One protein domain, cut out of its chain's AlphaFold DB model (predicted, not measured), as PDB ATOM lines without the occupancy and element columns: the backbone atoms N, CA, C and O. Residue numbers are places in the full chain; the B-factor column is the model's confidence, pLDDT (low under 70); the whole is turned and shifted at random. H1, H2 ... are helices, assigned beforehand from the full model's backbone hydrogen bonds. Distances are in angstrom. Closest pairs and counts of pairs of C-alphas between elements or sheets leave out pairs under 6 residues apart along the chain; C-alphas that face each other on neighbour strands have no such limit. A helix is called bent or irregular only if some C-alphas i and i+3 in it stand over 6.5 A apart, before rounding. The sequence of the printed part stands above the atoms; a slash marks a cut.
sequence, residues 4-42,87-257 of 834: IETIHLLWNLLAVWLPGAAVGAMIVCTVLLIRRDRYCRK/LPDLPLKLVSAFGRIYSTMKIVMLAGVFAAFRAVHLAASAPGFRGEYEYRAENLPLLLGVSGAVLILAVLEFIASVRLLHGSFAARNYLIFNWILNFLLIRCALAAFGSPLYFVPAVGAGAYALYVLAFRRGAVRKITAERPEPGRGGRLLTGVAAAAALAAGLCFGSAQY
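What this domain is: This is residues 4 to 42 and 87 to 257 of the 834 residues of an uncharacterized protein of Lentisphaeria bacterium (UniProt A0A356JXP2). The longest helix, H2, runs through an elongated up-and-down bundle, with H1b, H3 and H5 packed round it and H4 and H6 beyond. The printed part has 210 residues with six named helices, H1 to H6: all helix, only just compact, close to loose, radius of gyration of the C-alphas 19.8 A, spans 70 by 37 by 24 A.

How they stand to each other: H2, residues 90 to 124, and H3, residues 140 to 164, form a hairpin; their closest C-alphas, Ser 96 and Ser 161, are 4.6 A apart. H1, residues 4 to 36, is one helix by its hydrogen bonds but bent, C-alphas 15 and 18 being 6.6 A apart; arms H1a, residues 4 to 15, and H1b, residues 18 to 36, touch H2, closest at C-alphas Leu 14 and Met 109, and Met 26 and Phe 98, both 6.2 A. The hub H5, residues 196 to 215, touches four helices, among them H4, residues 169 to 184, and, only just, with 3 pairs of C-alphas within 8 A, H6, residues 232 to 251. Every O i to N i+4 pair is within hydrogen-bond range except in H5, 14 of 16.

Where its parts are: H2 is 50.9 A long, H3 35.2 A. C-alpha 4 is at (202.780, 189.183, 246.308), C-alpha 251 at (231.932, 204.390, 244.562).

The domain as a whole: Residues 43 to 86 are not printed, a 7.9 A gap between C-alphas 42 and 87. Links H2 to H3, H4 to H5 and H5 to H6 are long. Low-confidence residues include 112 to 144.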
ATOM      1  N   ILE A   4     201.330 189.421 246.205       44.62
ATOM      2  CA  ILE A   4     202.780 189.183 246.308       44.62
ATOM      3  C   ILE A   4     203.378 188.602 245.012       44.62
ATOM      4  O   ILE A   4     204.440 189.047 244.580       44.62
ATOM      5  N   GLU A   5     202.705 187.651 244.355       46.78
ATOM      6  CA  GLU A   5     203.178 187.082 243.079       46.78
ATOM      7  C   GLU A   5     203.136 188.131 241.964       46.78
ATOM      8  O   GLU A   5     204.086 188.254 241.190       46.78
ATOM      9  N   THR A   6     202.080 188.949 241.936       52.56
ATOM     10  CA  THR A   6     201.945 190.072 241.003       52.56
ATOM     11  C   THR A   6     203.030 191.130 241.231       52.56
ATOM     12  O   THR A   6     203.598 191.636 240.265       52.56
ATOM     13  N   ILE A   7     203.378 191.426 242.492       55.16
ATOM     14  CA  ILE A   7     204.477 192.340 242.848       55.16
ATOM     15  C   ILE A   7     205.828 191.783 242.381       55.16
ATOM     16  O   ILE A   7     206.610 192.525 241.793       55.16
ATOM     17  N   HIS A   8     206.103 190.488 242.573       54.41
ATOM     18  CA  HIS A   8     207.349 189.865 242.104       54.41
ATOM     19  C   HIS A   8     207.480 189.864 240.572       54.41
ATOM     20  O   HIS A   8     208.555 190.156 240.047       54.41
ATOM     21  N   LEU A   9     206.393 189.582 239.849       62.62
ATOM     22  CA  LEU A   9     206.349 189.650 238.384       62.62
ATOM     23  C   LEU A   9     206.569 191.076 237.871       62.62
ATOM     24  O   LEU A   9     207.388 191.285 236.976       62.62
ATOM     25  N   LEU A  10     205.892 192.058 238.475       65.31
ATOM     26  CA  LEU A  10     206.071 193.477 238.169       65.31
ATOM     27  C   LEU A  10     207.525 193.911 238.411       65.31
ATOM     28  O   LEU A  10     208.114 194.600 237.581       65.31
ATOM     29  N   TRP A  11     208.126 193.463 239.515       65.94
ATOM     30  CA  TRP A  11     209.507 193.786 239.864       65.94
ATOM     31  C   TRP A  11     210.513 193.224 238.861       65.94
ATOM     32  O   TRP A  11     211.390 193.953 238.404       65.94
ATOM     33  N   ASN A  12     210.358 191.961 238.454       66.38
ATOM     34  CA  ASN A  12     211.217 191.342 237.441       66.38
ATOM     35  C   ASN A  12     211.070 192.016 236.068       66.38
ATOM     36  O   ASN A  12     212.064 192.224 235.368       66.38
ATOM     37  N   LEU A  13     209.844 192.390 235.688       74.75
ATOM     38  CA  LEU A  13     209.569 193.109 234.443       74.75
ATOM     39  C   LEU A  13     210.268 194.477 234.414       74.75
ATOM     40  O   LEU A  13     210.891 194.837 233.415       74.75
ATOM     41  N   LEU A  14     210.234 195.207 235.527       70.75
ATOM     42  CA  LEU A  14     210.863 196.523 235.646       70.75
ATOM     43  C   LEU A  14     212.391 196.459 235.813       70.75
ATOM     44  O   LEU A  14     213.095 197.288 235.241       70.75
ATOM     45  N   ALA A  15     212.919 195.495 236.572       67.12
ATOM     46  CA  ALA A  15     214.346 195.420 236.899       67.12
ATOM     47  C   ALA A  15     215.206 194.799 235.784       67.12
ATOM     48  O   ALA A  15     216.378 195.156 235.640       67.12
ATOM     49  N   VAL A  16     214.652 193.870 234.997       71.00
ATOM     50  CA  VAL A  16     215.422 193.089 234.010       71.00
ATOM     51  C   VAL A  16     214.976 193.388 232.582       71.00
ATOM     52  O   VAL A  16     215.794 193.761 231.740       71.00
ATOM     53  N   TRP A  17     213.677 193.266 232.304       79.12
ATOM     54  CA  TRP A  17     213.166 193.340 230.933       79.12
ATOM     55  C   TRP A  17     213.134 194.762 230.379       79.12
ATOM     56  O   TRP A  17     213.469 194.970 229.215       79.12
ATOM     57  N   LEU A  18     212.788 195.753 231.202       81.69
ATOM     58  CA  LEU A  18     212.697 197.144 230.761       81.69
ATOM     59  C   LEU A  18     214.063 197.754 230.358       81.69
ATOM     60  O   LEU A  18     214.127 198.339 229.274       81.69
ATOM     61  N   PRO A  19     215.171 197.586 231.118       79.12
ATOM     62  CA  PRO A  19     216.501 197.989 230.650       79.12
ATOM     63  C   PRO A  19     216.924 197.266 229.365       79.12
ATOM     64  O   PRO A  19     217.461 197.895 228.454       79.12
ATOM     65  N   GLY A  20     216.629 195.964 229.258       81.69
ATOM     66  CA  GLY A  20     216.890 195.183 228.046       81.69
ATOM     67  C   GLY A  20     216.135 195.724 226.827       81.69
ATOM     68  O   GLY A  20     216.725 195.915 225.764       81.69
ATOM     69  N   ALA A  21     214.854 196.062 226.994       84.50
ATOM     70  CA  ALA A  21     214.032 196.674 225.955       84.50
ATOM     71  C   ALA A  21     214.548 198.064 225.547       84.50
ATOM     72  O   ALA A  21     214.555 198.385 224.360       84.50
ATOM     73  N   ALA A  22     215.035 198.872 226.496       85.38
ATOM     74  CA  ALA A  22     215.632 200.175 226.204       85.38
ATOM     75  C   ALA A  22     216.911 200.043 225.360       85.38
ATOM     76  O   ALA A  22     217.060 200.752 224.364       85.38
ATOM     77  N   VAL A  23     217.804 199.109 225.704       84.75
ATOM     78  CA  VAL A  23     219.008 198.815 224.905       84.75
ATOM     79  C   VAL A  23     218.624 198.318 223.507       84.75
ATOM     80  O   VAL A  23     219.142 198.827 222.513       84.75
ATOM     81  N   GLY A  24     217.660 197.397 223.409       85.25
ATOM     82  CA  GLY A  24     217.129 196.925 222.127       85.25
ATOM     83  C   GLY A  24     216.567 198.062 221.267       85.25
ATOM     84  O   GLY A  24     216.907 198.176 220.089       85.25
ATOM     85  N   ALA A  25     215.784 198.966 221.861       86.88
ATOM     86  CA  ALA A  25     215.253 200.144 221.181       86.88
ATOM     87  C   ALA A  25     216.365 201.089 220.698       86.88
ATOM     88  O   ALA A  25     216.294 201.585 219.574       86.88
ATOM     89  N   MET A  26     217.420 201.307 221.494       86.69
ATOM     90  CA  MET A  26     218.577 202.110 221.078       86.69
ATOM     91  C   MET A  26     219.287 201.494 219.865       86.69
ATOM     92  O   MET A  26     219.610 202.216 218.918       86.69
ATOM     93  N   ILE A  27     219.479 200.171 219.844       86.12
ATOM     94  CA  ILE A  27     220.083 199.450 218.710       86.12
ATOM     95  C   ILE A  27     219.207 199.590 217.458       86.12
ATOM     96  O   ILE A  27     219.694 200.004 216.405       86.12
ATOM     97  N   VAL A  28     217.903 199.319 217.575       86.88
ATOM     98  CA  VAL A  28     216.950 199.424 216.458       86.88
ATOM     99  C   VAL A  28     216.892 200.852 215.913       86.88
ATOM    100  O   VAL A  28     216.993 201.046 214.700       86.88
ATOM    101  N   CYS A  29     216.801 201.867 216.779       85.12
ATOM    102  CA  CYS A  29     216.842 203.270 216.364       85.12
ATOM    103  C   CYS A  29     218.150 203.617 215.651       85.12
ATOM    104  O   CYS A  29     218.118 204.341 214.659       85.12
ATOM    105  N   THR A  30     219.280 203.078 216.112       84.81
ATOM    106  CA  THR A  30     220.579 203.295 215.469       84.81
ATOM    107  C   THR A  30     220.594 202.736 214.049       84.81
ATOM    108  O   THR A  30     220.902 203.463 213.107       84.81
ATOM    109  N   VAL A  31     220.159 201.486 213.866       83.88
ATOM    110  CA  VAL A  31     220.077 200.837 212.546       83.88
ATOM    111  C   VAL A  31     219.101 201.565 211.617       83.88
ATOM    112  O   VAL A  31     219.420 201.806 210.453       83.88
ATOM    113  N   LEU A  32     217.920 201.945 212.116       82.69
ATOM    114  CA  LEU A  32     216.915 202.660 211.326       82.69
ATOM    115  C   LEU A  32     217.405 204.039 210.885       82.69
ATOM    116  O   LEU A  32     217.190 204.414 209.733       82.69
ATOM    117  N   LEU A  33     218.061 204.786 211.776       82.31
ATOM    118  CA  LEU A  33     218.591 206.112 211.463       82.31
ATOM    119  C   LEU A  33     219.764 206.035 210.483       82.31
ATOM    120  O   LEU A  33     219.805 206.847 209.564       82.31
ATOM    121  N   ILE A  34     220.643 205.034 210.604       79.38
ATOM    122  CA  ILE A  34     221.712 204.776 209.624       79.38
ATOM    123  C   ILE A  34     221.120 204.458 208.242       79.38
ATOM    124  O   ILE A  34     221.565 205.008 207.240       79.38
ATOM    125  N   ARG A  35     220.087 203.605 208.170       74.81
ATOM    126  CA  ARG A  35     219.466 203.200 206.894       74.81
ATOM    127  C   ARG A  35     218.643 204.301 206.219       74.81
ATOM    128  O   ARG A  35     218.463 204.259 205.005       74.81
ATOM    129  N   ARG A  36     218.094 205.250 206.984       68.31
ATOM    130  CA  ARG A  36     217.193 206.306 206.484       68.31
ATOM    131  C   ARG A  36     217.862 207.656 206.239       68.31
ATOM    132  O   ARG A  36     217.153 208.581 205.844       68.31
ATOM    133  N   ASP A  37     219.165 207.808 206.467       58.84
ATOM    134  CA  ASP A  37     219.816 209.120 206.386       58.84
ATOM    135  C   ASP A  37     219.937 209.606 204.925       58.84
ATOM    136  O   ASP A  37     220.946 209.429 204.251       58.84
ATOM    137  N   ARG A  38     218.858 210.207 204.407       52.16
ATOM    138  CA  ARG A  38     218.844 210.976 203.158       52.16
ATOM    139  C   ARG A  38     218.964 212.461 203.501       52.16
ATOM    140  O   ARG A  38     218.132 213.010 204.224       52.16
ATOM    141  N   TYR A  39     220.011 213.104 202.988       51.59
ATOM    142  CA  TYR A  39     220.263 214.537 203.145       51.59
ATOM    143  C   TYR A  39     219.247 215.352 202.330       51.59
ATOM    144  O   TYR A  39     219.396 215.492 201.121       51.59
ATOM    145  N   CYS A  40     218.236 215.934 202.976       47.12
ATOM    146  CA  CYS A  40     217.382 216.949 202.349       47.12
ATOM    147  C   CYS A  40     217.752 218.328 202.902       47.12
ATOM    148  O   CYS A  40     217.425 218.638 204.047       47.12
ATOM    149  N   ARG A  41     218.451 219.145 202.098       50.28
ATOM    150  CA  ARG A  41     218.808 220.534 202.435       50.28
ATOM    151  C   ARG A  41     217.537 221.385 202.516       50.28
ATOM    152  O   ARG A  41     216.820 221.491 201.527       50.28
ATOM    153  N   LYS A  42     217.265 222.006 203.668       45.34
ATOM    154  CA  LYS A  42     216.291 223.105 203.763       45.34
ATOM    155  C   LYS A  42     217.056 224.413 203.608       45.34
ATOM    156  O   LYS A  42     217.761 224.827 204.520       45.34
ATOM    157  N   LEU A  87     221.227 221.214 209.593       60.81
ATOM    158  CA  LEU A  87     220.446 219.979 209.697       60.81
ATOM    159  C   LEU A  87     221.090 219.045 210.733       60.81
ATOM    160  O   LEU A  87     222.302 218.810 210.653       60.81
ATOM    161  N   PRO A  88     220.308 218.491 211.680       64.12
ATOM    162  CA  PRO A  88     220.855 217.597 212.683       64.12
ATOM    163  C   PRO A  88     221.436 216.384 211.968       64.12
ATOM    164  O   PRO A  88     220.734 215.672 211.248       64.12
ATOM    165  N   ASP A  89     222.732 216.165 212.139       75.31
ATOM    166  CA  ASP A  89     223.399 215.009 211.564       75.31
ATOM    167  C   ASP A  89     223.054 213.730 212.332       75.31
ATOM    168  O   ASP A  89     222.478 213.762 213.425       75.31
ATOM    169  N   LEU A  90     223.380 212.579 211.742       79.75
ATOM    170  CA  LEU A  90     223.126 211.272 212.342       79.75
ATOM    171  C   LEU A  90     223.566 211.192 213.824       79.75
ATOM    172  O   LEU A  90     222.753 210.753 214.640       79.75
ATOM    173  N   PRO A  91     224.760 211.677 214.236       85.44
ATOM    174  CA  PRO A  91     225.139 211.716 215.648       85.44
ATOM    175  C   PRO A  91     224.169 212.497 216.545       85.44
ATOM    176  O   PRO A  91     223.804 211.999 217.608       85.44
ATOM    177  N   LEU A  92     223.703 213.678 216.127       84.44
ATOM    178  CA  LEU A  92     222.718 214.472 216.873       84.44
ATOM    179  C   LEU A  92     221.339 213.798 216.935       84.44
ATOM    180  O   LEU A  92     220.699 213.798 217.991       84.44
ATOM    181  N   LYS A  93     220.899 213.170 215.835       85.00
ATOM    182  CA  LYS A  93     219.665 212.363 215.800       85.00
ATOM    183  C   LYS A  93     219.735 211.191 216.784       85.00
ATOM    184  O   LYS A  93     218.752 210.925 217.476       85.00
ATOM    185  N   LEU A  94     220.895 210.540 216.893       87.56
ATOM    186  CA  LEU A  94     221.140 209.455 217.847       87.56
ATOM    187  C   LEU A  94     221.119 209.947 219.296       87.56
ATOM    188  O   LEU A  94     220.442 209.339 220.117       87.56
ATOM    189  N   VAL A  95     221.762 211.077 219.610       88.69
ATOM    190  CA  VAL A  95     221.709 211.667 220.963       88.69
ATOM    191  C   VAL A  95     220.274 212.000 221.375       88.69
ATOM    192  O   VAL A  95     219.860 211.678 222.487       88.69
ATOM    193  N   SER A  96     219.487 212.585 220.467       89.75
ATOM    194  CA  SER A  96     218.065 212.859 220.706       89.75
ATOM    195  C   SER A  96     217.240 211.580 220.909       89.75
ATOM    196  O   SER A  96     216.345 211.539 221.755       89.75
ATOM    197  N   ALA A  97     217.505 210.522 220.137       87.69
ATOM    198  CA  ALA A  97     216.828 209.238 220.296       87.69
ATOM    199  C   ALA A  97     217.187 208.576 221.634       87.69
ATOM    200  O   ALA A  97     216.292 208.178 222.378       87.69
ATOM    201  N   PHE A  98     218.474 208.523 221.979       90.75
ATOM    202  CA  PHE A  98     218.946 207.922 223.224       90.75
ATOM    203  C   PHE A  98     218.422 208.660 224.457       90.75
ATOM    204  O   PHE A  98     217.925 208.008 225.373       90.75
ATOM    205  N   GLY A  99     218.439 209.998 224.457       86.94
ATOM    206  CA  GLY A  99     217.875 210.802 225.546       86.94
ATOM    207  C   GLY A  99     216.373 210.569 225.743       86.94
ATOM    208  O   GLY A  99     215.905 210.449 226.876       86.94
ATOM    209  N   ARG A 100     215.599 210.399 224.661       90.75
ATOM    210  CA  ARG A 100     214.163 210.067 224.747       90.75
ATOM    211  C   ARG A 100     213.913 208.659 225.284       90.75
ATOM    212  O   ARG A 100     213.064 208.483 226.155       90.75
ATOM    213  N   ILE A 101     214.649 207.664 224.795       88.88
ATOM    214  CA  ILE A 101     214.508 206.270 225.246       88.88
ATOM    215  C   ILE A 101     214.879 206.154 226.730       88.88
ATOM    216  O   ILE A 101     214.131 205.576 227.516       88.88
ATOM    217  N   TYR A 102     216.000 206.759 227.130       87.56
ATOM    218  CA  TYR A 102     216.486 206.720 228.505       87.56
ATOM    219  C   TYR A 102     215.566 207.474 229.479       87.56
ATOM    220  O   TYR A 102     215.235 206.947 230.542       87.56
ATOM    221  N   SER A 103     215.076 208.664 229.111       88.75
ATOM    222  CA  SER A 103     214.089 209.398 229.920       88.75
ATOM    223  C   SER A 103     212.770 208.638 230.072       88.75
ATOM    224  O   SER A 103     212.251 208.546 231.184       88.75
ATOM    225  N   THR A 104     212.265 208.022 228.999       88.69
ATOM    226  CA  THR A 104     211.035 207.211 229.037       88.69
ATOM    227  C   THR A 104     211.196 206.016 229.972       88.69
ATOM    228  O   THR A 104     210.338 205.770 230.818       88.69
ATOM    229  N   MET A 105     212.331 205.318 229.884       87.25
ATOM    230  CA  MET A 105     212.659 204.227 230.798       87.25
ATOM    231  C   MET A 105     212.644 204.700 232.261       87.25
ATOM    232  O   MET A 105     212.007 204.056 233.092       87.25
ATOM    233  N   LYS A 106     213.276 205.844 232.580       85.69
ATOM    234  CA  LYS A 106     213.276 206.402 233.946       85.69
ATOM    235  C   LYS A 106     211.863 206.684 234.466       85.69
ATOM    236  O   LYS A 106     211.557 206.326 235.600       85.69
ATOM    237  N   ILE A 107     211.001 207.278 233.638       86.94
ATOM    238  CA  ILE A 107     209.606 207.587 233.995       86.94
ATOM    239  C   ILE A 107     208.827 206.301 234.311       86.94
ATOM    240  O   ILE A 107     208.179 206.217 235.353       86.94
ATOM    241  N   VAL A 108     208.926 205.283 233.447       83.81
ATOM    242  CA  VAL A 108     208.231 203.997 233.634       83.81
ATOM    243  C   VAL A 108     208.724 203.278 234.892       83.81
ATOM    244  O   VAL A 108     207.914 202.759 235.659       83.81
ATOM    245  N   MET A 109     210.035 203.286 235.151       78.06
ATOM    246  CA  MET A 109     210.598 202.689 236.364       78.06
ATOM    247  C   MET A 109     210.085 203.384 237.630       78.06
ATOM    248  O   MET A 109     209.621 202.704 238.541       78.06
ATOM    249  N   LEU A 110     210.095 204.719 237.683       77.69
ATOM    250  CA  LEU A 110     209.603 205.472 238.846       77.69
ATOM    251  C   LEU A 110     208.101 205.263 239.091       77.69
ATOM    252  O   LEU A 110     207.688 205.074 240.236       77.69
ATOM    253  N   ALA A 111     207.289 205.218 238.030       77.56
ATOM    254  CA  ALA A 111     205.867 204.888 238.136       77.56
ATOM    255  C   ALA A 111     205.649 203.466 238.689       77.56
ATOM    256  O   ALA A 111     204.774 203.246 239.528       77.56
ATOM    257  N   GLY A 112     206.485 202.513 238.271       69.75
ATOM    258  CA  GLY A 112     206.479 201.143 238.776       69.75
ATOM    259  C   GLY A 112     206.833 201.030 240.263       69.75
ATOM    260  O   GLY A 112     206.161 200.299 240.990       69.75
ATOM    261  N   VAL A 113     207.823 201.797 240.743       67.50
ATOM    262  CA  VAL A 113     208.155 201.888 242.183       67.50
ATOM    263  C   VAL A 113     206.956 202.393 242.975       67.50
ATOM    264  O   VAL A 113     206.580 201.785 243.975       67.50
ATOM    265  N   PHE A 114     206.320 203.472 242.513       68.31
ATOM    266  CA  PHE A 114     205.154 204.041 243.184       68.31
ATOM    267  C   PHE A 114     203.982 203.048 243.244       68.31
ATOM    268  O   PHE A 114     203.361 202.881 244.295       68.31
ATOM    269  N   ALA A 115     203.718 202.329 242.149       64.88
ATOM    270  CA  ALA A 115     202.694 201.287 242.104       64.88
ATOM    271  C   ALA A 115     202.997 200.127 243.071       64.88
ATOM    272  O   ALA A 115     202.095 199.669 243.773       64.88
ATOM    273  N   ALA A 116     204.258 199.691 243.160       60.62
ATOM    274  CA  ALA A 116     204.684 198.642 244.084       60.62
ATOM    275  C   ALA A 116     204.561 199.078 245.554       60.62
ATOM    276  O   ALA A 116     204.002 198.335 246.360       60.62
ATOM    277  N   PHE A 117     204.997 200.294 245.905       60.44
ATOM    278  CA  PHE A 117     204.817 200.846 247.254       60.44
ATOM    279  C   PHE A 117     203.343 200.964 247.633       60.44
ATOM    280  O   PHE A 117     202.959 200.570 248.732       60.44
ATOM    281  N   ARG A 118     202.500 201.448 246.714       60.06
ATOM    282  CA  ARG A 118     201.055 201.532 246.937       60.06
ATOM    283  C   ARG A 118     200.442 200.148 247.146       60.06
ATOM    284  O   ARG A 118     199.614 199.994 248.035       60.06
ATOM    285  N   ALA A 119     200.860 199.145 246.375       54.88
ATOM    286  CA  ALA A 119     200.391 197.770 246.527       54.88
ATOM    287  C   ALA A 119     200.823 197.145 247.865       54.88
ATOM    288  O   ALA A 119     200.011 196.492 248.514       54.88
ATOM    289  N   VAL A 120     202.062 197.383 248.310       52.72
ATOM    290  CA  VAL A 120     202.554 196.942 249.629       52.72
ATOM    291  C   VAL A 120     201.806 197.645 250.759       52.72
ATOM    292  O   VAL A 120     201.410 196.989 251.715       52.72
ATOM    293  N   HIS A 121     201.565 198.952 250.644       51.66
ATOM    294  CA  HIS A 121     200.800 199.701 251.638       51.66
ATOM    295  C   HIS A 121     199.349 199.207 251.725       51.66
ATOM    296  O   HIS A 121     198.867 198.934 252.817       51.66
ATOM    297  N   LEU A 122     198.697 198.995 250.575       50.94
ATOM    298  CA  LEU A 122     197.348 198.428 250.495       50.94
ATOM    299  C   LEU A 122     197.280 197.013 251.094       50.94
ATOM    300  O   LEU A 122     196.342 196.714 251.829       50.94
ATOM    301  N   ALA A 123     198.286 196.171 250.835       47.72
ATOM    302  CA  ALA A 123     198.384 194.828 251.406       47.72
ATOM    303  C   ALA A 123     198.643 194.845 252.923       47.72
ATOM    304  O   ALA A 123     198.056 194.047 253.646       47.72
ATOM    305  N   ALA A 124     199.466 195.775 253.420       40.25
ATOM    306  CA  ALA A 124     199.707 195.963 254.852       40.25
ATOM    307  C   ALA A 124     198.479 196.526 255.596       40.25
ATOM    308  O   ALA A 124     198.343 196.323 256.797       40.25
ATOM    309  N   SER A 125     197.575 197.210 254.886       39.19
ATOM    310  CA  SER A 125     196.299 197.712 255.413       39.19
ATOM    311  C   SER A 125     195.112 196.745 255.245       39.19
ATOM    312  O   SER A 125     193.976 197.120 255.549       39.19
ATOM    313  N   ALA A 126     195.343 195.526 254.740       35.19
ATOM    314  CA  ALA A 126     194.283 194.548 254.500       35.19
ATOM    315  C   ALA A 126     193.764 193.925 255.820       35.19
ATOM    316  O   ALA A 126     194.563 193.509 256.665       35.19
ATOM    317  N   PRO A 127     192.434 193.841 256.020       29.77
ATOM    318  CA  PRO A 127     191.840 193.299 257.240       29.77
ATOM    319  C   PRO A 127     192.070 191.783 257.357       29.77
ATOM    320  O   PRO A 127     191.825 191.030 256.417       29.77
ATOM    321  N   GLY A 128     192.548 191.331 258.523       33.19
ATOM    322  CA  GLY A 128     192.850 189.919 258.819       33.19
ATOM    323  C   GLY A 128     194.309 189.632 259.186       33.19
ATOM    324  O   GLY A 128     194.613 188.552 259.694       33.19
ATOM    325  N   PHE A 129     195.208 190.601 259.005       33.47
ATOM    326  CA  PHE A 129     196.602 190.469 259.417       33.47
ATOM    327  C   PHE A 129     196.742 190.596 260.946       33.47
ATOM    328  O   PHE A 129     196.612 191.680 261.507       33.47
ATOM    329  N   ARG A 130     197.039 189.488 261.643       35.75
ATOM    330  CA  ARG A 130     197.289 189.442 263.105       35.75
ATOM    331  C   ARG A 130     198.648 190.022 263.545       35.75
ATOM    332  O   ARG A 130     199.085 189.781 264.663       35.75
ATOM    333  N   GLY A 131     199.310 190.804 262.697       39.34
ATOM    334  CA  GLY A 131     200.556 191.489 263.037       39.34
ATOM    335  C   GLY A 131     200.489 192.926 262.576       39.34
ATOM    336  O   GLY A 131     200.085 193.198 261.449       39.34
ATOM    337  N   GLU A 132     200.883 193.851 263.443       40.75
ATOM    338  CA  GLU A 132     201.060 195.243 263.057       40.75
ATOM    339  C   GLU A 132     202.356 195.354 262.240       40.75
ATOM    340  O   GLU A 132     203.457 195.359 262.785       40.75
ATOM    341  N   TYR A 133     202.230 195.400 260.911       41.94
ATOM    342  CA  TYR A 133     203.358 195.639 260.012       41.94
ATOM    343  C   TYR A 133     203.691 197.128 260.005       41.94
ATOM    344  O   TYR A 133     203.137 197.901 259.225       41.94
ATOM    345  N   GLU A 134     204.618 197.551 260.860       42.03
ATOM    346  CA  GLU A 134     205.125 198.920 260.807       42.03
ATOM    347  C   GLU A 134     206.291 199.016 259.808       42.03
ATOM    348  O   GLU A 134     207.458 198.863 260.159       42.03
ATOM    349  N   TYR A 135     205.970 199.266 258.533       45.69
ATOM    350  CA  TYR A 135     206.969 199.649 257.531       45.69
ATOM    351  C   TYR A 135     207.297 201.138 257.694       45.69
ATOM    352  O   TYR A 135     206.550 202.004 257.237       45.69
ATOM    353  N   ARG A 136     208.420 201.453 258.345       48.34
ATOM    354  CA  ARG A 136     208.951 202.823 258.406       48.34
ATOM    355  C   ARG A 136     210.363 202.878 257.841       48.34
ATOM    356  O   ARG A 136     211.309 202.432 258.481       48.34
ATOM    357  N   ALA A 137     210.493 203.493 256.672       53.72
ATOM    358  CA  ALA A 137     211.762 204.039 256.211       53.72
ATOM    359  C   ALA A 137     211.846 205.495 256.702       53.72
ATOM    360  O   ALA A 137     211.082 206.345 256.252       53.72
ATOM    361  N   GLU A 138     212.743 205.798 257.647       50.94
ATOM    362  CA  GLU A 138     212.925 207.162 258.192       50.94
ATOM    363  C   GLU A 138     213.268 208.178 257.089       50.94
ATOM    364  O   GLU A 138     212.864 209.336 257.144       50.94
ATOM    365  N   ASN A 139     213.935 207.709 256.032       56.88
ATOM    366  CA  ASN A 139     214.309 208.508 254.872       56.88
ATOM    367  C   ASN A 139     213.262 208.485 253.752       56.88
ATOM    368  O   ASN A 139     213.545 208.976 252.663       56.88
ATOM    369  N   LEU A 140     212.060 207.939 253.978       59.97
ATOM    370  CA  LEU A 140     211.001 207.894 252.964       59.97
ATOM    371  C   LEU A 140     210.692 209.280 252.367       59.97
ATOM    372  O   LEU A 140     210.606 209.362 251.144       59.97
ATOM    373  N   PRO A 141     210.600 210.382 253.145       62.81
ATOM    374  CA  PRO A 141     210.387 211.712 252.570       62.81
ATOM    375  C   PRO A 141     211.540 212.157 251.664       62.81
ATOM    376  O   PRO A 141     211.307 212.722 250.599       62.81
ATOM    377  N   LEU A 142     212.783 211.855 252.051       65.38
ATOM    378  CA  LEU A 142     213.973 212.171 251.263       65.38
ATOM    379  C   LEU A 142     214.031 211.326 249.981       65.38
ATOM    380  O   LEU A 142     214.284 211.863 248.909       65.38
ATOM    381  N   LEU A 143     213.736 210.026 250.066       64.12
ATOM    382  CA  LEU A 143     213.650 209.111 248.923       64.12
ATOM    383  C   LEU A 143     212.551 209.530 247.944       64.12
ATOM    384  O   LEU A 143     212.782 209.537 246.734       64.12
ATOM    385  N   LEU A 144     211.376 209.912 248.448       67.88
ATOM    386  CA  LEU A 144     210.282 210.444 247.635       67.88
ATOM    387  C   LEU A 144     210.659 211.789 247.001       67.88
ATOM    388  O   LEU A 144     210.395 211.986 245.818       67.88
ATOM    389  N   GLY A 145     211.334 212.675 247.740       70.12
ATOM    390  CA  GLY A 145     211.849 213.946 247.223       70.12
ATOM    391  C   GLY A 145     212.881 213.760 246.108       70.12
ATOM    392  O   GLY A 145     212.754 214.362 245.041       70.12
ATOM    393  N   VAL A 146     213.859 212.870 246.302       72.94
ATOM    394  CA  VAL A 146     214.867 212.521 245.286       72.94
ATOM    395  C   VAL A 146     214.203 211.876 244.070       72.94
ATOM    396  O   VAL A 146     214.492 212.262 242.939       72.94
ATOM    397  N   SER A 147     213.261 210.954 244.277       73.19
ATOM    398  CA  SER A 147     212.513 210.301 243.192       73.19
ATOM    399  C   SER A 147     211.677 211.302 242.385       73.19
ATOM    400  O   SER A 147     211.663 211.248 241.156       73.19
ATOM    401  N   GLY A 148     211.030 212.256 243.061       76.62
ATOM    402  CA  GLY A 148     210.300 213.355 242.429       76.62
ATOM    403  C   GLY A 148     211.213 214.271 241.611       76.62
ATOM    404  O   GLY A 148     210.891 214.600 240.471       76.62
ATOM    405  N   ALA A 149     212.394 214.613 242.135       81.50
ATOM    406  CA  ALA A 149     213.389 215.392 241.401       81.50
ATOM    407  C   ALA A 149     213.891 214.652 240.146       81.50
ATOM    408  O   ALA A 149     213.956 215.242 239.068       81.50
ATOM    409  N   VAL A 150     214.178 213.348 240.247       82.44
ATOM    410  CA  VAL A 150     214.584 212.515 239.099       82.44
ATOM    411  C   VAL A 150     213.477 212.441 238.046       82.44
ATOM    412  O   VAL A 150     213.777 212.497 236.851       82.44
ATOM    413  N   LEU A 151     212.208 212.359 238.458       85.25
ATOM    414  CA  LEU A 151     211.069 212.369 237.539       85.25
ATOM    415  C   LEU A 151     211.003 213.681 236.747       85.25
ATOM    416  O   LEU A 151     210.901 213.652 235.521       85.25
ATOM    417  N   ILE A 152     211.122 214.824 237.430       87.12
ATOM    418  CA  ILE A 152     211.141 216.149 236.795       87.12
ATOM    419  C   ILE A 152     212.313 216.247 235.810       87.12
ATOM    420  O   ILE A 152     212.125 216.642 234.657       87.12
ATOM    421  N   LEU A 153     213.509 215.821 236.227       89.06
ATOM    422  CA  LEU A 153     214.701 215.817 235.380       89.06
ATOM    423  C   LEU A 153     214.532 214.927 234.142       89.06
ATOM    424  O   LEU A 153     214.963 215.313 233.054       89.06
ATOM    425  N   ALA A 154     213.879 213.767 234.276       88.31
ATOM    426  CA  ALA A 154     213.591 212.862 233.164       88.31
ATOM    427  C   ALA A 154     212.585 213.465 232.167       88.31
ATOM    428  O   ALA A 154     212.795 213.374 230.958       88.31
ATOM    429  N   VAL A 155     211.534 214.137 232.643       90.44
ATOM    430  CA  VAL A 155     210.578 214.846 231.772       90.44
ATOM    431  C   VAL A 155     211.273 215.978 231.011       90.44
ATOM    432  O   VAL A 155     211.126 216.105 229.794       90.44
ATOM    433  N   LEU A 156     212.091 216.774 231.700       92.00
ATOM    434  CA  LEU A 156     212.870 217.844 231.078       92.00
ATOM    435  C   LEU A 156     213.924 217.303 230.099       92.00
ATOM    436  O   LEU A 156     214.152 217.912 229.056       92.00
ATOM    437  N   GLU A 157     214.523 216.142 230.371       92.19
ATOM    438  CA  GLU A 157     215.433 215.445 229.451       92.19
ATOM    439  C   GLU A 157     214.736 215.025 228.161       92.19
ATOM    440  O   GLU A 157     215.293 215.208 227.075       92.19
ATOM    441  N   PHE A 158     213.505 214.523 228.257       92.06
ATOM    442  CA  PHE A 158     212.696 214.196 227.088       92.06
ATOM    443  C   PHE A 158     212.433 215.446 226.233       92.06
ATOM    444  O   PHE A 158     212.695 215.447 225.027       92.06
ATOM    445  N   ILE A 159     211.994 216.542 226.863       89.62
ATOM    446  CA  ILE A 159     211.718 217.820 226.185       89.62
ATOM    447  C   ILE A 159     212.996 218.388 225.549       89.62
ATOM    448  O   ILE A 159     212.986 218.791 224.382       89.62
ATOM    449  N   ALA A 160     214.110 218.397 226.283       89.50
ATOM    450  CA  ALA A 160     215.394 218.881 225.789       89.50
ATOM    451  C   ALA A 160     215.904 218.032 224.614       89.50
ATOM    452  O   ALA A 160     216.384 218.581 223.626       89.50
ATOM    453  N   SER A 161     215.715 216.711 224.657       89.81
ATOM    454  CA  SER A 161     216.085 215.808 223.561       89.81
ATOM    455  C   SER A 161     215.311 216.102 222.270       89.81
ATOM    456  O   SER A 161     215.874 215.984 221.182       89.81
ATOM    457  N   VAL A 162     214.045 216.528 222.360       86.75
ATOM    458  CA  VAL A 162     213.250 216.976 221.199       86.75
ATOM    459  C   VAL A 162     213.709 218.354 220.711       86.75
ATOM    460  O   VAL A 162     213.915 218.561 219.513       86.75
ATOM    461  N   ARG A 163     213.903 219.306 221.630       86.19
ATOM    462  CA  ARG A 163     214.314 220.684 221.302       86.19
ATOM    463  C   ARG A 163     215.743 220.778 220.762       86.19
ATOM    464  O   ARG A 163     216.042 221.710 220.020       86.19
ATOM    465  N   LEU A 164     216.603 219.805 221.066       85.50
ATOM    466  CA  LEU A 164     217.961 219.707 220.527       85.50
ATOM    467  C   LEU A 164     217.969 219.648 218.991       85.50
ATOM    468  O   LEU A 164     218.791 220.302 218.361       85.50
ATOM    469  N   LEU A 165     217.024 218.916 218.387       81.25
ATOM    470  CA  LEU A 165     216.910 218.794 216.926       81.25
ATOM    471  C   LEU A 165     216.388 220.068 216.243       81.25
ATOM    472  O   LEU A 165     216.479 220.181 215.027       81.25
ATOM    473  N   HIS A 166     215.867 221.014 217.025       79.06
ATOM    474  CA  HIS A 166     215.380 222.313 216.563       79.06
ATOM    475  C   HIS A 166     216.406 223.436 216.808       79.06
ATOM    476  O   HIS A 166     216.050 224.609 216.790       79.06
ATOM    477  N   GLY A 167     217.671 223.092 217.090       71.62
ATOM    478  CA  GLY A 167     218.756 224.064 217.259       71.62
ATOM    479  C   GLY A 167     218.806 224.754 218.629       71.62
ATOM    480  O   GLY A 167     219.448 225.788 218.780       71.62
ATOM    481  N   SER A 168     218.148 224.220 219.665       82.94
ATOM    482  CA  SER A 168     218.146 224.866 220.986       82.94
ATOM    483  C   SER A 168     219.475 224.692 221.739       82.94
ATOM    484  O   SER A 168     219.809 223.605 222.219       82.94
ATOM    485  N   PHE A 169     220.206 225.794 221.940       81.81
ATOM    486  CA  PHE A 169     221.441 225.803 222.738       81.81
ATOM    487  C   PHE A 169     221.191 225.552 224.237       81.81
ATOM    488  O   PHE A 169     221.980 224.880 224.901       81.81
ATOM    489  N   ALA A 170     220.065 226.038 224.772       84.44
ATOM    490  CA  ALA A 170     219.667 225.767 226.154       84.44
ATOM    491  C   ALA A 170     219.428 224.265 226.386       84.44
ATOM    492  O   ALA A 170     219.874 223.718 227.394       84.44
ATOM    493  N   ALA A 171     218.810 223.578 225.416       86.88
ATOM    494  CA  ALA A 171     218.607 222.134 225.474       86.88
ATOM    495  C   ALA A 171     219.933 221.357 225.491       86.88
ATOM    496  O   ALA A 171     220.073 220.407 226.256       86.88
ATOM    497  N   ARG A 172     220.936 221.791 224.712       88.69
ATOM    498  CA  ARG A 172     222.290 221.212 224.738       88.69
ATOM    499  C   ARG A 172     222.915 221.297 226.132       88.69
ATOM    500  O   ARG A 172     223.380 220.284 226.647       88.69
ATOM    501  N   ASN A 173     222.944 222.488 226.731       89.00
ATOM    502  CA  ASN A 173     223.575 222.682 228.039       89.00
ATOM    503  C   ASN A 173     222.838 221.910 229.139       89.00
ATOM    504  O   ASN A 173     223.486 221.292 229.982       89.00
ATOM    505  N   TYR A 174     221.502 221.881 229.082       91.69
ATOM    506  CA  TYR A 174     220.697 221.062 229.980       91.69
ATOM    507  C   TYR A 174     221.029 219.571 229.842       91.69
ATOM    508  O   TYR A 174     221.234 218.907 230.849       91.69
ATOM    509  N   LEU A 175     221.140 219.039 228.619       90.25
ATOM    510  CA  LEU A 175     221.485 217.631 228.403       90.25
ATOM    511  C   LEU A 175     222.891 217.294 228.915       90.25
ATOM    512  O   LEU A 175     223.059 216.249 229.533       90.25
ATOM    513  N   ILE A 176     223.883 218.172 228.721       89.81
ATOM    514  CA  ILE A 176     225.236 217.980 229.279       89.81
ATOM    515  C   ILE A 176     225.178 217.921 230.811       89.81
ATOM    516  O   ILE A 176     225.693 216.978 231.407       89.81
ATOM    517  N   PHE A 177     224.512 218.892 231.442       91.75
ATOM    518  CA  PHE A 177     224.322 218.922 232.893       91.75
ATOM    519  C   PHE A 177     223.605 217.665 233.397       91.75
ATOM    520  O   PHE A 177     224.081 216.992 234.308       91.75
ATOM    521  N   ASN A 178     222.485 217.316 232.770       90.19
ATOM    522  CA  ASN A 178     221.636 216.212 233.184       90.19
ATOM    523  C   ASN A 178     222.327 214.851 233.007       90.19
ATOM    524  O   ASN A 178     222.143 213.977 233.843       90.19
ATOM    525  N   TRP A 179     223.168 214.662 231.984       90.31
ATOM    526  CA  TRP A 179     223.963 213.436 231.840       90.31
ATOM    527  C   TRP A 179     225.070 213.311 232.893       90.31
ATOM    528  O   TRP A 179     225.262 212.222 233.431       90.31
ATOM    529  N   ILE A 180     225.745 214.409 233.250       90.12
ATOM    530  CA  ILE A 180     226.705 214.421 234.369       90.12
ATOM    531  C   ILE A 180     225.984 214.107 235.686       90.12
ATOM    532  O   ILE A 180     226.462 213.303 236.486       90.12
ATOM    533  N   LEU A 181     224.794 214.674 235.891       87.25
ATOM    534  CA  LEU A 181     223.963 214.378 237.054       87.25
ATOM    535  C   LEU A 181     223.462 212.922 237.056       87.25
ATOM    536  O   LEU A 181     223.479 212.279 238.102       87.25
ATOM    537  N   ASN A 182     223.089 212.362 235.898       85.88
ATOM    538  CA  ASN A 182     222.730 210.946 235.754       85.88
ATOM    539  C   ASN A 182     223.913 210.027 236.115       85.88
ATOM    540  O   ASN A 182     223.688 208.982 236.715       85.88
ATOM    541  N   PHE A 183     225.161 210.401 235.795       86.75
ATOM    542  CA  PHE A 183     226.354 209.661 236.230       86.75
ATOM    543  C   PHE A 183     226.555 209.715 237.743       86.75
ATOM    544  O   PHE A 183     226.811 208.680 238.354       86.75
ATOM    545  N   LEU A 184     226.376 210.890 238.354       82.75
ATOM    546  CA  LEU A 184     226.466 211.050 239.805       82.75
ATOM    547  C   LEU A 184     225.384 210.241 240.539       82.75
ATOM    548  O   LEU A 184     225.654 209.610 241.557       82.75
ATOM    549  N   LEU A 185     224.160 210.233 240.007       77.69
ATOM    550  CA  LEU A 185     222.998 209.578 240.610       77.69
ATOM    551  C   LEU A 185     222.769 208.147 240.105       77.69
ATOM    552  O   LEU A 185     221.735 207.558 240.419       77.69
ATOM    553  N   ILE A 186     223.708 207.564 239.355       74.88
ATOM    554  CA  ILE A 186     223.493 206.308 238.621       74.88
ATOM    555  C   ILE A 186     223.097 205.129 239.528       74.88
ATOM    556  O   ILE A 186     222.352 204.247 239.106       74.88
ATOM    557  N   ARG A 187     223.554 205.136 240.790       67.94
ATOM    558  CA  ARG A 187     223.198 204.151 241.825       67.94
ATOM    559  C   ARG A 187     222.065 204.586 242.756       67.94
ATOM    560  O   ARG A 187     221.525 203.726 243.434       67.94
ATOM    561  N   CYS A 188     221.678 205.864 242.768       62.22
ATOM    562  CA  CYS A 188     220.686 206.419 243.702       62.22
ATOM    563  C   CYS A 188     219.311 206.673 243.058       62.22
ATOM    564  O   CYS A 188     218.287 206.478 243.704       62.22
ATOM    565  N   ALA A 189     219.261 207.088 241.789       60.62
ATOM    566  CA  ALA A 189     218.036 207.563 241.134       60.62
ATOM    567  C   ALA A 189     216.962 206.478 240.919       60.62
ATOM    568  O   ALA A 189     215.776 206.790 240.861       60.62
ATOM    569  N   LEU A 190     217.371 205.212 240.783       59.34
ATOM    570  CA  LEU A 190     216.494 204.058 240.508       59.34
ATOM    571  C   LEU A 190     216.887 202.823 241.318       59.34
ATOM    572  O   LEU A 190     216.703 201.671 240.923       59.34
ATOM    573  N   ALA A 191     217.458 203.096 242.476       52.97
ATOM    574  CA  ALA A 191     218.181 202.142 243.279       52.97
ATOM    575  C   ALA A 191     217.313 200.970 243.768       52.97
ATOM    576  O   ALA A 191     217.812 199.849 243.895       52.97
ATOM    577  N   ALA A 192     216.002 201.197 243.929       53.94
ATOM    578  CA  ALA A 192     215.021 200.179 244.295       53.94
ATOM    579  C   ALA A 192     215.150 198.894 243.451       53.94
ATOM    580  O   ALA A 192     215.012 197.806 243.986       53.94
ATOM    581  N   PHE A 193     215.500 198.984 242.165       57.03
ATOM    582  CA  PHE A 193     215.532 197.821 241.274       57.03
ATOM    583  C   PHE A 193     216.817 196.983 241.331       57.03
ATOM    584  O   PHE A 193     216.817 195.877 240.797       57.03
ATOM    585  N   GLY A 194     217.903 197.481 241.940       54.03
ATOM    586  CA  GLY A 194     219.139 196.718 242.195       54.03
ATOM    587  C   GLY A 194     219.829 196.078 240.977       54.03
ATOM    588  O   GLY A 194     220.724 195.256 241.150       54.03
ATOM    589  N   SER A 195     219.420 196.414 239.749       62.97
ATOM    590  CA  SER A 195     219.838 195.707 238.537       62.97
ATOM    591  C   SER A 195     221.024 196.393 237.856       62.97
ATOM    592  O   SER A 195     220.903 197.550 237.437       62.97
ATOM    593  N   PRO A 196     222.157 195.692 237.657       65.94
ATOM    594  CA  PRO A 196     223.311 196.254 236.966       65.94
ATOM    595  C   PRO A 196     223.039 196.527 235.478       65.94
ATOM    596  O   PRO A 196     223.754 197.313 234.858       65.94
ATOM    597  N   LEU A 197     221.980 195.943 234.904       68.81
ATOM    598  CA  LEU A 197     221.589 196.153 233.507       68.81
ATOM    599  C   LEU A 197     221.189 197.604 233.217       68.81
ATOM    600  O   LEU A 197     221.291 198.048 232.077       68.81
ATOM    601  N   TYR A 198     220.795 198.367 234.239       72.44
ATOM    602  CA  TYR A 198     220.506 199.793 234.107       72.44
ATOM    603  C   TYR A 198     221.759 200.641 233.809       72.44
ATOM    604  O   TYR A 198     221.664 201.692 233.169       72.44
ATOM    605  N   PHE A 199     222.949 200.182 234.217       74.38
ATOM    606  CA  PHE A 199     224.198 200.907 233.969       74.38
ATOM    607  C   PHE A 199     224.543 200.969 232.482       74.38
ATOM    608  O   PHE A 199     225.123 201.951 232.029       74.38
ATOM    609  N   VAL A 200     224.154 199.950 231.715       77.62
ATOM    610  CA  VAL A 200     224.494 199.825 230.295       77.62
ATOM    611  C   VAL A 200     223.930 200.986 229.461       77.62
ATOM    612  O   VAL A 200     224.728 201.691 228.835       77.62
ATOM    613  N   PRO A 201     222.610 201.272 229.465       77.25
ATOM    614  CA  PRO A 201     222.079 202.420 228.739       77.25
ATOM    615  C   PRO A 201     222.543 203.752 229.340       77.25
ATOM    616  O   PRO A 201     222.784 204.687 228.587       77.25
ATOM    617  N   ALA A 202     222.726 203.850 230.660       79.25
ATOM    618  CA  ALA A 202     223.156 205.086 231.316       79.25
ATOM    619  C   ALA A 202     224.585 205.505 230.922       79.25
ATOM    620  O   ALA A 202     224.805 206.625 230.465       79.25
ATOM    621  N   VAL A 203     225.555 204.595 231.057       82.75
ATOM    622  CA  VAL A 203     226.970 204.850 230.744       82.75
ATOM    623  C   VAL A 203     227.181 204.925 229.235       82.75
ATOM    624  O   VAL A 203     227.824 205.857 228.758       82.75
ATOM    625  N   GLY A 204     226.597 203.994 228.473       83.44
ATOM    626  CA  GLY A 204     226.751 203.937 227.020       83.44
ATOM    627  C   GLY A 204     226.154 205.154 226.312       83.44
ATOM    628  O   GLY A 204     226.858 205.857 225.582       83.44
ATOM    629  N   ALA A 205     224.874 205.453 226.559       84.94
ATOM    630  CA  ALA A 205     224.223 206.606 225.940       84.94
ATOM    631  C   ALA A 205     224.773 207.932 226.472       84.94
ATOM    632  O   ALA A 205     224.946 208.864 225.688       84.94
ATOM    633  N   GLY A 206     225.084 208.018 227.770       86.12
ATOM    634  CA  GLY A 206     225.619 209.227 228.387       86.12
ATOM    635  C   GLY A 206     227.013 209.588 227.885       86.12
ATOM    636  O   GLY A 206     227.252 210.742 227.528       86.12
ATOM    637  N   ALA A 207     227.920 208.612 227.773       88.12
ATOM    638  CA  ALA A 207     229.263 208.847 227.244       88.12
ATOM    639  C   ALA A 207     229.210 209.285 225.774       88.12
ATOM    640  O   ALA A 207     229.872 210.250 225.385       88.12
ATOM    641  N   TYR A 208     228.360 208.635 224.971       89.31
ATOM    642  CA  TYR A 208     228.138 209.020 223.581       89.31
ATOM    643  C   TYR A 208     227.513 210.420 223.457       89.31
ATOM    644  O   TYR A 208     227.974 211.239 222.660       89.31
ATOM    645  N   ALA A 209     226.507 210.737 224.276       88.00
ATOM    646  CA  ALA A 209     225.866 212.048 224.298       88.00
ATOM    647  C   ALA A 209     226.849 213.159 224.681       88.00
ATOM    648  O   ALA A 209     226.915 214.177 223.994       88.00
ATOM    649  N   LEU A 210     227.663 212.958 225.719       88.88
ATOM    650  CA  LEU A 210     228.687 213.922 226.117       88.88
ATOM    651  C   LEU A 210     229.756 214.088 225.035       88.88
ATOM    652  O   LEU A 210     230.127 215.221 224.724       88.88
ATOM    653  N   TYR A 211     230.198 212.997 224.400       89.44
ATOM    654  CA  TYR A 211     231.113 213.069 223.261       89.44
ATOM    655  C   TYR A 211     230.553 213.960 222.146       89.44
ATOM    656  O   TYR A 211     231.205 214.924 221.740       89.44
ATOM    657  N   VAL A 212     229.323 213.700 221.696       87.19
ATOM    658  CA  VAL A 212     228.695 214.438 220.590       87.19
ATOM    659  C   VAL A 212     228.400 215.896 220.958       87.19
ATOM    660  O   VAL A 212     228.608 216.778 220.126       87.19
ATOM    661  N   LEU A 213     227.938 216.166 222.183       86.19
ATOM    662  CA  LEU A 213     227.496 217.501 222.603       86.19
ATOM    663  C   LEU A 213     228.640 218.408 223.081       86.19
ATOM    664  O   LEU A 213     228.530 219.631 222.943       86.19
ATOM    665  N   ALA A 214     229.719 217.855 223.644       84.81
ATOM    666  CA  ALA A 214     230.788 218.630 224.286       84.81
ATOM    667  C   ALA A 214     232.180 218.457 223.649       84.81
ATOM    668  O   ALA A 214     232.932 219.431 223.592       84.81
ATOM    669  N   PHE A 215     232.530 217.263 223.157       83.88
ATOM    670  CA  PHE A 215     233.907 216.944 222.737       83.88
ATOM    671  C   PHE A 215     234.108 216.858 221.224       83.88
ATOM    672  O   PHE A 215     235.224 217.056 220.738       83.88
ATOM    673  N   ARG A 216     233.041 216.599 220.465       85.00
ATOM    674  CA  ARG A 216     233.081 216.501 219.008       85.00
ATOM    675  C   ARG A 216     233.558 217.812 218.381       85.00
ATOM    676  O   ARG A 216     233.195 218.914 218.795       85.00
ATOM    677  N   ARG A 217     234.359 217.699 217.320       76.44
ATOM    678  CA  ARG A 217     234.798 218.855 216.531       76.44
ATOM    679  C   ARG A 217     233.583 219.545 215.895       76.44
ATOM    680  O   ARG A 217     232.860 218.921 215.124       76.44
ATOM    681  N   GLY A 218     233.377 220.824 216.211       72.19
ATOM    682  CA  GLY A 218     232.237 221.597 215.712       72.19
ATOM    683  C   GLY A 218     230.907 221.290 216.413       72.19
ATOM    684  O   GLY A 218     229.862 221.479 215.800       72.19
ATOM    685  N   ALA A 219     230.923 220.780 217.652       75.44
ATOM    686  CA  ALA A 219     229.716 220.381 218.380       75.44
ATOM    687  C   ALA A 219     228.674 221.507 218.521       75.44
ATOM    688  O   ALA A 219     227.479 221.246 218.401       75.44
ATOM    689  N   VAL A 220     229.102 222.756 218.743       78.56
ATOM    690  CA  VAL A 220     228.198 223.916 218.832       78.56
ATOM    691  C   VAL A 220     227.742 224.337 217.445       78.56
ATOM    692  O   VAL A 220     226.548 224.541 217.233       78.56
ATOM    693  N   ARG A 221     228.667 224.377 216.479       73.44
ATOM    694  CA  ARG A 221     228.368 224.746 215.083       73.44
ATOM    695  C   ARG A 221     227.405 223.790 214.382       73.44
ATOM    696  O   ARG A 221     226.820 224.166 213.376       73.44
ATOM    697  N   LYS A 222     227.242 222.565 214.887       74.50
ATOM    698  CA  LYS A 222     226.255 221.586 214.406       74.50
ATOM    699  C   LYS A 222     224.856 221.768 215.003       74.50
ATOM    700  O   LYS A 222     223.943 221.072 214.580       74.50
ATOM    701  N   ILE A 223     224.688 222.679 215.962       73.19
ATOM    702  CA  ILE A 223     223.410 222.961 216.634       73.19
ATOM    703  C   ILE A 223     222.981 224.411 216.372       73.19
ATOM    704  O   ILE A 223     221.823 224.653 216.050       73.19
ATOM    705  N   THR A 224     223.906 225.372 216.470       72.88
ATOM    706  CA  THR A 224     223.648 226.804 216.247       72.88
ATOM    707  C   THR A 224     224.800 227.463 215.497       72.88
ATOM    708  O   THR A 224     225.956 227.285 215.884       72.88
ATOM    709  N   ALA A 225     224.499 228.285 214.490       64.50
ATOM    710  CA  ALA A 225     225.508 229.039 213.737       64.50
ATOM    711  C   ALA A 225     226.046 230.276 214.491       64.50
ATOM    712  O   ALA A 225     227.130 230.761 214.183       64.50
ATOM    713  N   GLU A 226     225.314 230.765 215.495       66.75
ATOM    714  CA  GLU A 226     225.551 232.072 216.133       66.75
ATOM    715  C   GLU A 226     226.526 232.047 217.319       66.75
ATOM    716  O   GLU A 226     226.897 233.101 217.831       66.75
ATOM    717  N   ARG A 227     226.941 230.866 217.803       72.25
ATOM    718  CA  ARG A 227     227.723 230.749 219.048       72.25
ATOM    719  C   ARG A 227     229.129 230.172 218.845       72.25
ATOM    720  O   ARG A 227     229.293 229.218 218.081       72.25
ATOM    721  N   PRO A 228     230.144 230.704 219.559       73.44
ATOM    722  CA  PRO A 228     231.512 230.208 219.480       73.44
ATOM    723  C   PRO A 228     231.665 228.831 220.141       73.44
ATOM    724  O   PRO A 228     230.928 228.454 221.056       73.44
ATOM    725  N   GLU A 229     232.655 228.071 219.675       77.25
ATOM    726  CA  GLU A 229     233.016 226.782 220.267       77.25
ATOM    727  C   GLU A 229     233.641 226.974 221.660       77.25
ATOM    728  O   GLU A 229     234.430 227.901 221.854       77.25
ATOM    729  N   PRO A 230     233.354 226.088 222.631       75.69
ATOM    730  CA  PRO A 230     234.015 226.128 223.927       75.69
ATOM    731  C   PRO A 230     235.521 225.891 223.766       75.69
ATOM    732  O   PRO A 230     235.945 224.949 223.089       75.69
ATOM    733  N   GLY A 231     236.321 226.735 224.423       76.31
ATOM    734  CA  GLY A 231     237.779 226.622 224.445       76.31
ATOM    735  C   GLY A 231     238.274 225.315 225.075       76.31
ATOM    736  O   GLY A 231     237.532 224.600 225.756       76.31
ATOM    737  N   ARG A 232     239.563 225.008 224.876       75.94
ATOM    738  CA  ARG A 232     240.202 223.757 225.333       75.94
ATOM    739  C   ARG A 232     240.016 223.521 226.841       75.94
ATOM    740  O   ARG A 232     239.706 222.402 227.238       75.94
ATOM    741  N   GLY A 233     240.100 224.584 227.648       76.00
ATOM    742  CA  GLY A 233     239.851 224.541 229.095       76.00
ATOM    743  C   GLY A 233     238.405 224.189 229.468       76.00
ATOM    744  O   GLY A 233     238.190 223.356 230.340       76.00
ATOM    745  N   GLY A 234     237.402 224.726 228.761       77.50
ATOM    746  CA  GLY A 234     235.988 224.419 229.024       77.50
ATOM    747  C   GLY A 234     235.618 222.963 228.712       77.50
ATOM    748  O   GLY A 234     234.867 222.327 229.455       77.50
ATOM    749  N   ARG A 235     236.200 222.404 227.640       82.12
ATOM    750  CA  ARG A 235     236.054 220.977 227.310       82.12
ATOM    751  C   ARG A 235     236.733 220.092 228.355       82.12
ATOM    752  O   ARG A 235     236.117 219.135 228.813       82.12
ATOM    753  N   LEU A 236     237.951 220.441 228.779       82.81
ATOM    754  CA  LEU A 236     238.669 219.723 229.838       82.81
ATOM    755  C   LEU A 236     237.857 219.694 231.142       82.81
ATOM    756  O   LEU A 236     237.672 218.630 231.723       82.81
ATOM    757  N   LEU A 237     237.304 220.838 231.551       83.69
ATOM    758  CA  LEU A 237     236.548 220.977 232.798       83.69
ATOM    759  C   LEU A 237     235.256 220.145 232.790       83.69
ATOM    760  O   LEU A 237     234.935 219.488 233.776       83.69
ATOM    761  N   THR A 238     234.567 220.080 231.646       85.06
ATOM    762  CA  THR A 238     233.391 219.208 231.467       85.06
ATOM    763  C   THR A 238     233.779 217.726 231.526       85.06
ATOM    764  O   THR A 238     233.046 216.916 232.087       85.06
ATOM    765  N   GLY A 239     234.946 217.363 230.981       84.69
ATOM    766  CA  GLY A 239     235.463 215.990 231.013       84.69
ATOM    767  C   GLY A 239     235.831 215.534 232.418       84.69
ATOM    768  O   GLY A 239     235.413 214.458 232.837       84.69
ATOM    769  N   VAL A 240     236.540 216.384 233.165       86.81
ATOM    770  CA  VAL A 240     236.879 216.138 234.573       86.81
ATOM    771  C   VAL A 240     235.610 216.022 235.417       86.81
ATOM    772  O   VAL A 240     235.486 215.072 236.184       86.81
ATOM    773  N   ALA A 241     234.634 216.916 235.228       87.38
ATOM    774  CA  ALA A 241     233.360 216.855 235.941       87.38
ATOM    775  C   ALA A 241     232.584 215.559 235.649       87.38
ATOM    776  O   ALA A 241     232.088 214.922 236.574       87.38
ATOM    777  N   ALA A 242     232.513 215.129 234.384       87.94
ATOM    778  CA  ALA A 242     231.841 213.887 234.002       87.94
ATOM    779  C   ALA A 242     232.538 212.639 234.574       87.94
ATOM    780  O   ALA A 242     231.866 211.746 235.089       87.94
ATOM    781  N   ALA A 243     233.873 212.589 234.521       87.38
ATOM    782  CA  ALA A 243     234.655 211.482 235.070       87.38
ATOM    783  C   ALA A 243     234.548 211.409 236.601       87.38
ATOM    784  O   ALA A 243     234.317 210.331 237.148       87.38
ATOM    785  N   ALA A 244     234.644 212.553 237.286       88.50
ATOM    786  CA  ALA A 244     234.471 212.640 238.734       88.50
ATOM    787  C   ALA A 244     233.052 212.242 239.160       88.50
ATOM    788  O   ALA A 244     232.896 211.469 240.104       88.50
ATOM    789  N   ALA A 245     232.021 212.700 238.440       87.25
ATOM    790  CA  ALA A 245     230.633 212.324 238.699       87.25
ATOM    791  C   ALA A 245     230.401 210.817 238.530       87.25
ATOM    792  O   ALA A 245     229.766 210.200 239.382       87.25
ATOM    793  N   LEU A 246     230.953 210.206 237.478       86.06
ATOM    794  CA  LEU A 246     230.850 208.764 237.251       86.06
ATOM    795  C   LEU A 246     231.583 207.960 238.333       86.06
ATOM    796  O   LEU A 246     231.020 207.011 238.878       86.06
ATOM    797  N   ALA A 247     232.811 208.352 238.685       84.31
ATOM    798  CA  ALA A 247     233.577 207.705 239.749       84.31
ATOM    799  C   ALA A 247     232.863 207.814 241.106       84.31
ATOM    800  O   ALA A 247     232.737 206.818 241.823       84.31
ATOM    801  N   ALA A 248     232.326 208.995 241.430       81.62
ATOM    802  CA  ALA A 248     231.561 209.226 242.648       81.62
ATOM    803  C   ALA A 248     230.259 208.408 242.677       81.62
ATOM    804  O   ALA A 248     229.981 207.743 243.675       81.62
ATOM    805  N   GLY A 249     229.500 208.391 241.577       76.56
ATOM    806  CA  GLY A 249     228.261 207.621 241.461       76.56
ATOM    807  C   GLY A 249     228.470 206.109 241.578       76.56
ATOM    808  O   GLY A 249     227.640 205.413 242.167       76.56
ATOM    809  N   LEU A 250     229.601 205.588 241.086       76.94
ATOM    810  CA  LEU A 250     229.969 204.177 241.227       76.94
ATOM    811  C   LEU A 250     230.467 203.832 242.644       76.94
ATOM    812  O   LEU A 250     230.065 202.795 243.180       76.94
ATOM    813  N   CYS A 251     231.288 204.684 243.272       70.88
ATOM    814  CA  CYS A 251     231.932 204.390 244.562       70.88
ATOM    815  C   CYS A 251     231.071 204.758 245.785       70.88
ATOM    816  O   CYS A 251     230.830 203.913 246.645       70.88
ATOM    817  N   PHE A 252     230.569 205.993 245.867       57.91
ATOM    818  CA  PHE A 252     229.885 206.521 247.060       57.91
ATOM    819  C   PHE A 252     228.398 206.158 247.131       57.91
ATOM    820  O   PHE A 252     227.828 206.069 248.218       57.91
ATOM    821  N   GLY A 253     227.774 205.893 245.982       54.38
ATOM    822  CA  GLY A 253     226.346 205.595 245.893       54.38
ATOM    823  C   GLY A 253     225.914 204.253 246.490       54.38
ATOM    824  O   GLY A 253     224.723 204.014 246.556       54.38
ATOM    825  N   SER A 254     226.823 203.364 246.912       53.34
ATOM    826  CA  SER A 254     226.461 202.043 247.468       53.34
ATOM    827  C   SER A 254     226.224 202.071 248.986       53.34
ATOM    828  O   SER A 254     225.151 201.700 249.451       53.34
ATOM    829  N   ALA A 255     227.181 202.591 249.758       52.97
ATOM    830  CA  ALA A 255     227.137 202.567 251.223       52.97
ATOM    831  C   ALA A 255     226.118 203.549 251.838       52.97
ATOM    832  O   ALA A 255     225.490 203.247 252.852       52.97
ATOM    833  N   GLN A 256     225.937 204.736 251.242       54.62
ATOM    834  CA  GLN A 256     224.896 205.671 251.697       54.62
ATOM    835  C   GLN A 256     223.497 205.242 251.247       54.62
ATOM    836  O   GLN A 256     222.531 205.475 251.967       54.62
ATOM    837  N   TYR A 257     223.388 204.579 250.094       55.22
ATOM    838  CA  TYR A 257     222.125 204.043 249.596       55.22
ATOM    839  C   TYR A 257     221.584 202.921 250.476       55.22
ATOM    840  O   TYR A 257     220.410 202.944 250.827       55.22
TER     841      TYR A 257